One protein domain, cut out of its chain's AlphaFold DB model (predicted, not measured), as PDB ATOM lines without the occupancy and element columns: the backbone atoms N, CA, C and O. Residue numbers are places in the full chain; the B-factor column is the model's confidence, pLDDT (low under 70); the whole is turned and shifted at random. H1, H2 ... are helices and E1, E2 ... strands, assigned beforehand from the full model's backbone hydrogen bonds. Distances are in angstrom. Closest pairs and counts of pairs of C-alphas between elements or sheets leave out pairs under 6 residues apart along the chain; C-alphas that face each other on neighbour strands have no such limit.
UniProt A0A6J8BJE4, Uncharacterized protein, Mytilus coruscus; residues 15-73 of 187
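What this domain is: This is residues 15 to 73 of the 187 residues of an uncharacterized protein of Mytilus coruscus (UniProt A0A6J8BJE4). A small head made largely of loops, with a two-strand ribbon of E1 and E2 and the short helix H1 at the side away from the arm, runs out through the longer helix H2 into a single arm; residues 62 to 73 of that arm stick out free. Without the arm the head of 47 residues is well gathered, spanning 26 by 22 by 14 A, and a loop beside E1 adds a short pairing through residues 35 to 36. The printed part has 59 residues with two named helices and two named strands, in the order E1, H1, E2, H2; the sheet order is E1 - E2, antiparallel, and the class is mixed, helices and strands, with 27 residues, under half, in named elements. The whole is only just loose, close to compact, with a radius of gyration of the C-alphas of 12.7 A, and it is only just flat, spanning 37 by 25 by 12 A.

How they stand to each other: E1, residues 27 to 29, and E2, residues 55 to 57, are antiparallel neighbours, with 145 degrees between their directions. C-alphas 29 and 55 face each other at 4.6 A. N 28 and O 56 are within hydrogen-bond range at 2.9 A, and so are N 56 and O 28 at 2.9 A. Residues 27 to 28 of E1 also pair, antiparallel, with residues 35 to 36. The closest C-alphas of E1 and H1, residues 38 to 44, are those of Trp 27 and Lys 41, 6.9 A apart. The closest of H1 and E2 are those of Lys 41 and Ile 55, 7.7 A apart. H2, residues 58 to 71, follows E2 by a tight link, and its closest C-alpha to E1 is that of Val 58, 5.5 A from that of Trp 27. H1 and H2 are apart. In H1 every O i to N i+4 pair is within hydrogen-bond range; in H2 8 of 10 are.

Where its parts are: E1 runs from Trp 27, its C-alpha at (-42.779, -7.650, 15.527), to Cys 29, over 6.8 A. E2, from Ile 55 to Asp 57, measures 7.0 A. H1, from Glu 38 to His 44, measures 10.1 A. H2 is the longest helix, 19.1 A from C-alpha 58 at (-42.527, -11.893, 12.050) to C-alpha 71 at (-39.123, -16.470, -6.207).

The domain as a whole: The two C-alphas farthest apart are those of Thr 21 and Thr 73, at 38.7 A. The printed part has no cut. The links E1 to H1 and H1 to E2 are short, with 8 and 10 residues, and no link is long. Residues 15 to 26 have no named element. The mean pLDDT of the printed part is 76.7; residues 59 to 73 are under 70, and H2 has a mean of 50.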
ATOM      1  N   PRO A  15     -38.665 -15.345  23.960       81.62
ATOM      2  CA  PRO A  15     -39.203 -14.155  24.613       81.62
ATOM      3  C   PRO A  15     -38.738 -12.870  23.918       81.62
ATOM      4  O   PRO A  15     -37.874 -12.883  23.041       81.62
ATOM      5  N   CYS A  16     -39.338 -11.747  24.301       83.88
ATOM      6  CA  CYS A  16     -39.022 -10.438  23.752       83.88
ATOM      7  C   CYS A  16     -37.604 -10.039  24.132       83.88
ATOM      8  O   CYS A  16     -37.266 -10.037  25.306       83.88
ATOM      9  N   GLU A  17     -36.809  -9.607  23.158       84.75
ATOM     10  CA  GLU A  17     -35.398  -9.257  23.370       84.75
ATOM     11  C   GLU A  17     -35.206  -7.914  24.105       84.75
ATOM     12  O   GLU A  17     -34.080  -7.513  24.364       84.75
ATOM     13  N   LEU A  18     -36.296  -7.202  24.430       84.50
ATOM     14  CA  LEU A  18     -36.261  -5.911  25.134       84.50
ATOM     15  C   LEU A  18     -36.820  -5.964  26.552       84.50
ATOM     16  O   LEU A  18     -36.343  -5.239  27.416       84.50
ATOM     17  N   CYS A  19     -37.872  -6.752  26.785       86.44
ATOM     18  CA  CYS A  19     -38.480  -6.869  28.111       86.44
ATOM     19  C   CYS A  19     -38.317  -8.253  28.732       86.44
ATOM     20  O   CYS A  19     -38.738  -8.420  29.871       86.44
ATOM     21  N   GLU A  20     -37.816  -9.236  27.973       83.12
ATOM     22  CA  GLU A  20     -37.513 -10.622  28.376       83.12
ATOM     23  C   GLU A  20     -38.672 -11.406  29.020       83.12
ATOM     24  O   GLU A  20     -38.520 -12.548  29.437       83.12
ATOM     25  N   THR A  21     -39.865 -10.816  29.047       79.69
ATOM     26  CA  THR A  21     -41.028 -11.284  29.815       79.69
ATOM     27  C   THR A  21     -42.170 -11.751  28.921       79.69
ATOM     28  O   THR A  21     -42.879 -12.690  29.265       79.69
ATOM     29  N   ASP A  22     -42.361 -11.113  27.765       81.00
ATOM     30  CA  ASP A  22     -43.451 -11.440  26.845       81.00
ATOM     31  C   ASP A  22     -42.964 -12.414  25.764       81.00
ATOM     32  O   ASP A  22     -41.986 -12.140  25.070       81.00
ATOM     33  N   THR A  23     -43.646 -13.546  25.606       77.00
ATOM     34  CA  THR A  23     -43.354 -14.574  24.591       77.00
ATOM     35  C   THR A  23     -44.186 -14.409  23.318       77.00
ATOM     36  O   THR A  23     -43.965 -15.111  22.328       77.00
ATOM     37  N   ASN A  24     -45.120 -13.452  23.288       79.81
ATOM     38  CA  ASN A  24     -45.961 -13.158  22.132       79.81
ATOM     39  C   ASN A  24     -45.252 -12.226  21.139       79.81
ATOM     40  O   ASN A  24     -45.621 -11.063  20.935       79.81
ATOM     41  N   ILE A  25     -44.207 -12.755  20.509       81.12
ATOM     42  CA  ILE A  25     -43.401 -12.026  19.534       81.12
ATOM     43  C   ILE A  25     -44.095 -12.001  18.184       81.12
ATOM     44  O   ILE A  25     -44.281 -13.025  17.525       81.12
ATOM     45  N   LYS A  26     -44.464 -10.790  17.770       82.25
ATOM     46  CA  LYS A  26     -45.109 -10.520  16.481       82.25
ATOM     47  C   LYS A  26     -44.314  -9.552  15.622       82.25
ATOM     48  O   LYS A  26     -44.521  -9.530  14.419       82.25
ATOM     49  N   TRP A  27     -43.394  -8.786  16.203       85.50
ATOM     50  CA  TRP A  27     -42.779  -7.650  15.527       85.50
ATOM     51  C   TRP A  27     -41.265  -7.772  15.488       85.50
ATOM     52  O   TRP A  27     -40.646  -8.239  16.442       85.50
ATOM     53  N   LYS A  28     -40.673  -7.321  14.386       87.50
ATOM     54  CA  LYS A  28     -39.230  -7.191  14.229       87.50
ATOM     55  C   LYS A  28     -38.884  -5.812  13.695       87.50
ATOM     56  O   LYS A  28     -39.486  -5.370  12.722       87.50
ATOM     57  N   CYS A  29     -37.896  -5.171  14.302       87.25
ATOM     58  CA  CYS A  29     -37.283  -3.965  13.757       87.25
ATOM     59  C   CYS A  29     -36.262  -4.348  12.675       87.25
ATOM     60  O   CYS A  29     -35.404  -5.199  12.923       87.25
ATOM     61  N   VAL A  30     -36.336  -3.744  11.487       85.12
ATOM     62  CA  VAL A  30     -35.399  -4.031  10.384       85.12
ATOM     63  C   VAL A  30     -34.004  -3.496  10.709       85.12
ATOM     64  O   VAL A  30     -33.021  -4.220  10.570       85.12
ATOM     65  N   GLN A  31     -33.932  -2.268  11.214       88.62
ATOM     66  CA  GLN A  31     -32.695  -1.546  11.503       88.62
ATOM     67  C   GLN A  31     -31.955  -2.138  12.709       88.62
ATOM     68  O   GLN A  31     -30.744  -2.321  12.670       88.62
ATOM     69  N   CYS A  32     -32.681  -2.483  13.775       84.12
ATOM     70  CA  CYS A  32     -32.087  -3.050  14.993       84.12
ATOM     71  C   CYS A  32     -31.967  -4.576  14.950       84.12
ATOM     72  O   CYS A  32     -31.308  -5.166  15.799       84.12
ATOM     73  N   ASN A  33     -32.625  -5.225  13.982       83.06
ATOM     74  CA  ASN A  33     -32.713  -6.679  13.870       83.06
ATOM     75  C   ASN A  33     -33.292  -7.374  15.128       83.06
ATOM     76  O   ASN A  33     -33.050  -8.559  15.338       83.06
ATOM     77  N   THR A  34     -34.089  -6.658  15.928       83.12
ATOM     78  CA  THR A  34     -34.576  -7.086  17.254       83.12
ATOM     79  C   THR A  34     -36.020  -7.582  17.218       83.12
ATOM     80  O   THR A  34     -36.861  -6.987  16.533       83.12
ATOM     81  N   LEU A  35     -36.324  -8.635  17.981       86.25
ATOM     82  CA  LEU A  35     -37.662  -9.214  18.145       86.25
ATOM     83  C   LEU A  35     -38.427  -8.623  19.339       86.25
ATOM     84  O   LEU A  35     -37.947  -8.580  20.472       86.25
ATOM     85  N   MET A  36     -39.663  -8.189  19.089       89.25
ATOM     86  CA  MET A  36     -40.419  -7.339  20.006       89.25
ATOM     87  C   MET A  36     -41.863  -7.818  20.184       89.25
ATOM     88  O   MET A  36     -42.538  -8.228  19.230       89.25
ATOM     89  N   CYS A  37     -42.370  -7.706  21.411       90.00
ATOM     90  CA  CYS A  37     -43.803  -7.764  21.676       90.00
ATOM     91  C   CYS A  37     -44.484  -6.436  21.294       90.00
ATOM     92  O   CYS A  37     -43.831  -5.432  20.995       90.00
ATOM     93  N   GLU A  38     -45.817  -6.405  21.330       89.00
ATOM     94  CA  GLU A  38     -46.607  -5.208  20.998       89.00
ATOM     95  C   GLU A  38     -46.232  -3.991  21.862       89.00
ATOM     96  O   GLU A  38     -46.172  -2.863  21.369       89.00
ATOM     97  N   LYS A  39     -45.959  -4.206  23.155       89.69
ATOM     98  CA  LYS A  39     -45.611  -3.124  24.088       89.69
ATOM     99  C   LYS A  39     -44.250  -2.523  23.747       89.69
ATOM    100  O   LYS A  39     -44.141  -1.308  23.597       89.69
ATOM    101  N   CYS A  40     -43.239  -3.368  23.548       90.50
ATOM    102  CA  CYS A  40     -41.892  -2.926  23.201       90.50
ATOM    103  C   CYS A  40     -41.852  -2.226  21.839       90.50
ATOM    104  O   CYS A  40     -41.203  -1.192  21.732       90.50
ATOM    105  N   LYS A  41     -42.612  -2.698  20.833       91.44
ATOM    106  CA  LYS A  41     -42.802  -1.985  19.553       91.44
ATOM    107  C   LYS A  41     -43.250  -0.537  19.766       91.44
ATOM    108  O   LYS A  41     -42.675   0.381  19.189       91.44
ATOM    109  N   LYS A  42     -44.296  -0.329  20.574       91.50
ATOM    110  CA  LYS A  42     -44.865   1.007  20.811       91.50
ATOM    111  C   LYS A  42     -43.882   1.939  21.505       91.50
ATOM    112  O   LYS A  42     -43.879   3.125  21.208       91.50
ATOM    113  N   ILE A  43     -43.079   1.416  22.431       91.50
ATOM    114  CA  ILE A  43     -42.039   2.195  23.113       91.50
ATOM    115  C   ILE A  43     -40.930   2.554  22.122       91.50
ATOM    116  O   ILE A  43     -40.573   3.718  22.002       91.50
ATOM    117  N   HIS A  44     -40.450   1.582  21.351       91.19
ATOM    118  CA  HIS A  44     -39.397   1.767  20.351       91.19
ATOM    119  C   HIS A  44     -39.740   2.824  19.305       91.19
ATOM    120  O   HIS A  44     -38.925   3.694  19.027       91.19
ATOM    121  N   LEU A  45     -40.974   2.838  18.801       89.69
ATOM    122  CA  LEU A  45     -41.429   3.870  17.862       89.69
ATOM    123  C   LEU A  45     -41.679   5.245  18.511       89.69
ATOM    124  O   LEU A  45     -41.980   6.201  17.808       89.69
ATOM    125  N   LYS A  46     -41.576   5.368  19.838       92.06
ATOM    126  CA  LYS A  46     -41.666   6.648  20.559       92.06
ATOM    127  C   LYS A  46     -40.304   7.213  20.956       92.06
ATOM    128  O   LYS A  46     -40.227   8.378  21.334       92.06
ATOM    129  N   VAL A  47     -39.243   6.410  20.903       91.81
ATOM    130  CA  VAL A  47     -37.885   6.862  21.218       91.81
ATOM    131  C   VAL A  47     -37.306   7.581  20.000       91.81
ATOM    132  O   VAL A  47     -37.379   7.080  18.881       91.81
ATOM    133  N   GLN A  48     -36.712   8.756  20.217       89.69
ATOM    134  CA  GLN A  48     -36.240   9.656  19.156       89.69
ATOM    135  C   GLN A  48     -35.251   8.998  18.180       89.69
ATOM    136  O   GLN A  48     -35.242   9.328  16.999       89.69
ATOM    137  N   THR A  49     -34.451   8.043  18.652       87.38
ATOM    138  CA  THR A  49     -33.474   7.309  17.835       87.38
ATOM    139  C   THR A  49     -34.082   6.191  16.993       87.38
ATOM    140  O   THR A  49     -33.440   5.737  16.055       87.38
ATOM    141  N   SER A  50     -35.293   5.732  17.308       86.06
ATOM    142  CA  SER A  50     -35.912   4.563  16.672       86.06
ATOM    143  C   SER A  50     -37.322   4.810  16.136       86.06
ATOM    144  O   SER A  50     -37.971   3.886  15.648       86.06
ATOM    145  N   ILE A  51     -37.787   6.059  16.166       89.75
ATOM    146  CA  ILE A  51     -39.074   6.486  15.605       89.75
ATOM    147  C   ILE A  51     -39.164   6.288  14.086       89.75
ATOM    148  O   ILE A  51     -40.241   6.013  13.569       89.75
ATOM    149  N   THR A  52     -38.036   6.377  13.374       88.94
ATOM    150  CA  THR A  52     -37.954   6.171  11.917       88.94
ATOM    151  C   THR A  52     -37.622   4.729  11.532       88.94
ATOM    152  O   THR A  52     -37.306   4.466  10.376       88.94
ATOM    153  N   HIS A  53     -37.609   3.798  12.489       90.31
ATOM    154  CA  HIS A  53     -37.315   2.401  12.196       90.31
ATOM    155  C   HIS A  53     -38.544   1.674  11.644       90.31
ATOM    156  O   HIS A  53     -39.663   1.837  12.128       90.31
ATOM    157  N   ASP A  54     -38.308   0.798  10.675       85.75
ATOM    158  CA  ASP A  54     -39.336  -0.014  10.047       85.75
ATOM    159  C   ASP A  54     -39.608  -1.259  10.885       85.75
ATOM    160  O   ASP A  54     -38.705  -2.041  11.212       85.75
ATOM    161  N   ILE A  55     -40.884  -1.463  11.210       88.50
ATOM    162  CA  ILE A  55     -41.349  -2.610  11.984       88.50
ATOM    163  C   ILE A  55     -42.166  -3.537  11.091       88.50
ATOM    164  O   ILE A  55     -43.170  -3.137  10.506       88.50
ATOM    165  N   VAL A  56     -41.766  -4.803  11.040       87.25
ATOM    166  CA  VAL A  56     -42.394  -5.837  10.209       87.25
ATOM    167  C   VAL A  56     -42.957  -6.975  11.056       87.25
ATOM    168  O   VAL A  56     -42.431  -7.284  12.127       87.25
ATOM    169  N   ASP A  57     -44.033  -7.604  10.575       84.50
ATOM    170  CA  ASP A  57     -44.631  -8.775  11.225       84.50
ATOM    171  C   ASP A  57     -43.782 -10.035  10.968       84.50
ATOM    172  O   ASP A  57     -43.491 -10.413   9.828       84.50
ATOM    173  N   VAL A  58     -43.384 -10.701  12.050       74.94
ATOM    174  CA  VAL A  58     -42.527 -11.893  12.050       74.94
ATOM    175  C   VAL A  58     -43.243 -13.115  11.468       74.94
ATOM    176  O   VAL A  58     -42.608 -13.949  10.819       74.94
ATOM    177  N   LYS A  59     -44.563 -13.233  11.656       65.19
ATOM    178  CA  LYS A  59     -45.368 -14.322  11.078       65.19
ATOM    179  C   LYS A  59     -45.525 -14.142   9.570       65.19
ATOM    180  O   LYS A  59     -45.417 -15.119   8.832       65.19
ATOM    181  N   GLY A  60     -45.663 -12.896   9.114       56.22
ATOM    182  CA  GLY A  60     -45.655 -12.547   7.691       56.22
ATOM    183  C   GLY A  60     -44.323 -12.860   7.004       56.22
ATOM    184  O   GLY A  60     -44.317 -13.290   5.856       56.22
ATOM    185  N   GLN A  61     -43.194 -12.732   7.716       52.12
ATOM    186  CA  GLN A  61     -41.864 -13.067   7.192       52.12
ATOM    187  C   GLN A  61     -41.612 -14.560   6.985       52.12
ATOM    188  O   GLN A  61     -40.805 -14.887   6.127       52.12
ATOM    189  N   LYS A  62     -42.232 -15.476   7.740       49.84
ATOM    190  CA  LYS A  62     -42.032 -16.919   7.492       49.84
ATOM    191  C   LYS A  62     -42.674 -17.338   6.169       49.84
ATOM    192  O   LYS A  62     -41.997 -17.930   5.339       49.84
ATOM    193  N   ALA A  63     -43.912 -16.903   5.931       47.06
ATOM    194  CA  ALA A  63     -44.594 -17.103   4.654       47.06
ATOM    195  C   ALA A  63     -43.890 -16.363   3.501       47.06
ATOM    196  O   ALA A  63     -43.719 -16.925   2.424       47.06
ATOM    197  N   LYS A  64     -43.409 -15.130   3.737       46.38
ATOM    198  CA  LYS A  64     -42.631 -14.394   2.732       46.38
ATOM    199  C   LYS A  64     -41.261 -14.987   2.469       46.38
ATOM    200  O   LYS A  64     -40.882 -14.974   1.320       46.38
ATOM    201  N   LYS A  65     -40.530 -15.511   3.454       48.06
ATOM    202  CA  LYS A  65     -39.208 -16.124   3.235       48.06
ATOM    203  C   LYS A  65     -39.311 -17.440   2.485       48.06
ATOM    204  O   LYS A  65     -38.467 -17.697   1.640       48.06
ATOM    205  N   GLU A  66     -40.331 -18.247   2.765       46.50
ATOM    206  CA  GLU A  66     -40.597 -19.466   1.995       46.50
ATOM    207  C   GLU A  66     -40.998 -19.132   0.547       46.50
ATOM    208  O   GLU A  66     -40.530 -19.798  -0.366       46.50
ATOM    209  N   MET A  67     -41.742 -18.043   0.308       41.97
ATOM    210  CA  MET A  67     -41.993 -17.524  -1.048       41.97
ATOM    211  C   MET A  67     -40.765 -16.845  -1.689       41.97
ATOM    212  O   MET A  67     -40.480 -17.066  -2.856       41.97
ATOM    213  N   GLU A  68     -40.017 -16.016  -0.964       44.09
ATOM    214  CA  GLU A  68     -38.878 -15.225  -1.455       44.09
ATOM    215  C   GLU A  68     -37.679 -16.118  -1.778       44.09
ATOM    216  O   GLU A  68     -37.004 -15.879  -2.776       44.09
ATOM    217  N   HIS A  69     -37.436 -17.181  -1.006       46.16
ATOM    218  CA  HIS A  69     -36.381 -18.143  -1.329       46.16
ATOM    219  C   HIS A  69     -36.651 -18.913  -2.627       46.16
ATOM    220  O   HIS A  69     -35.688 -19.317  -3.270       46.16
ATOM    221  N   THR A  70     -37.915 -19.076  -3.030       41.09
ATOM    222  CA  THR A  70     -38.290 -19.736  -4.292       41.09
ATOM    223  C   THR A  70     -38.480 -18.743  -5.447       41.09
ATOM    224  O   THR A  70     -38.288 -19.101  -6.600       41.09
ATOM    225  N   ILE A  71     -38.833 -17.481  -5.172       44.31
ATOM    226  CA  ILE A  71     -39.123 -16.470  -6.207       44.31
ATOM    227  C   ILE A  71     -37.873 -15.670  -6.623       44.31
ATOM    228  O   ILE A  71     -37.783 -15.237  -7.772       44.31
ATOM    229  N   ILE A  72     -36.899 -15.459  -5.727       50.28
ATOM    230  CA  ILE A  72     -35.751 -14.569  -5.996       50.28
ATOM    231  C   ILE A  72     -34.683 -15.224  -6.887       50.28
ATOM    232  O   ILE A  72     -33.969 -14.506  -7.584       50.28
ATOM    233  N   THR A  73     -34.554 -16.551  -6.906       51.34
ATOM    234  CA  THR A  73     -33.457 -17.201  -7.648       51.34
ATOM    235  C   THR A  73     -33.710 -17.298  -9.148       51.34
ATOM    236  O   THR A  73     -32.757 -17.210  -9.918       51.34
TER     237      THR A  73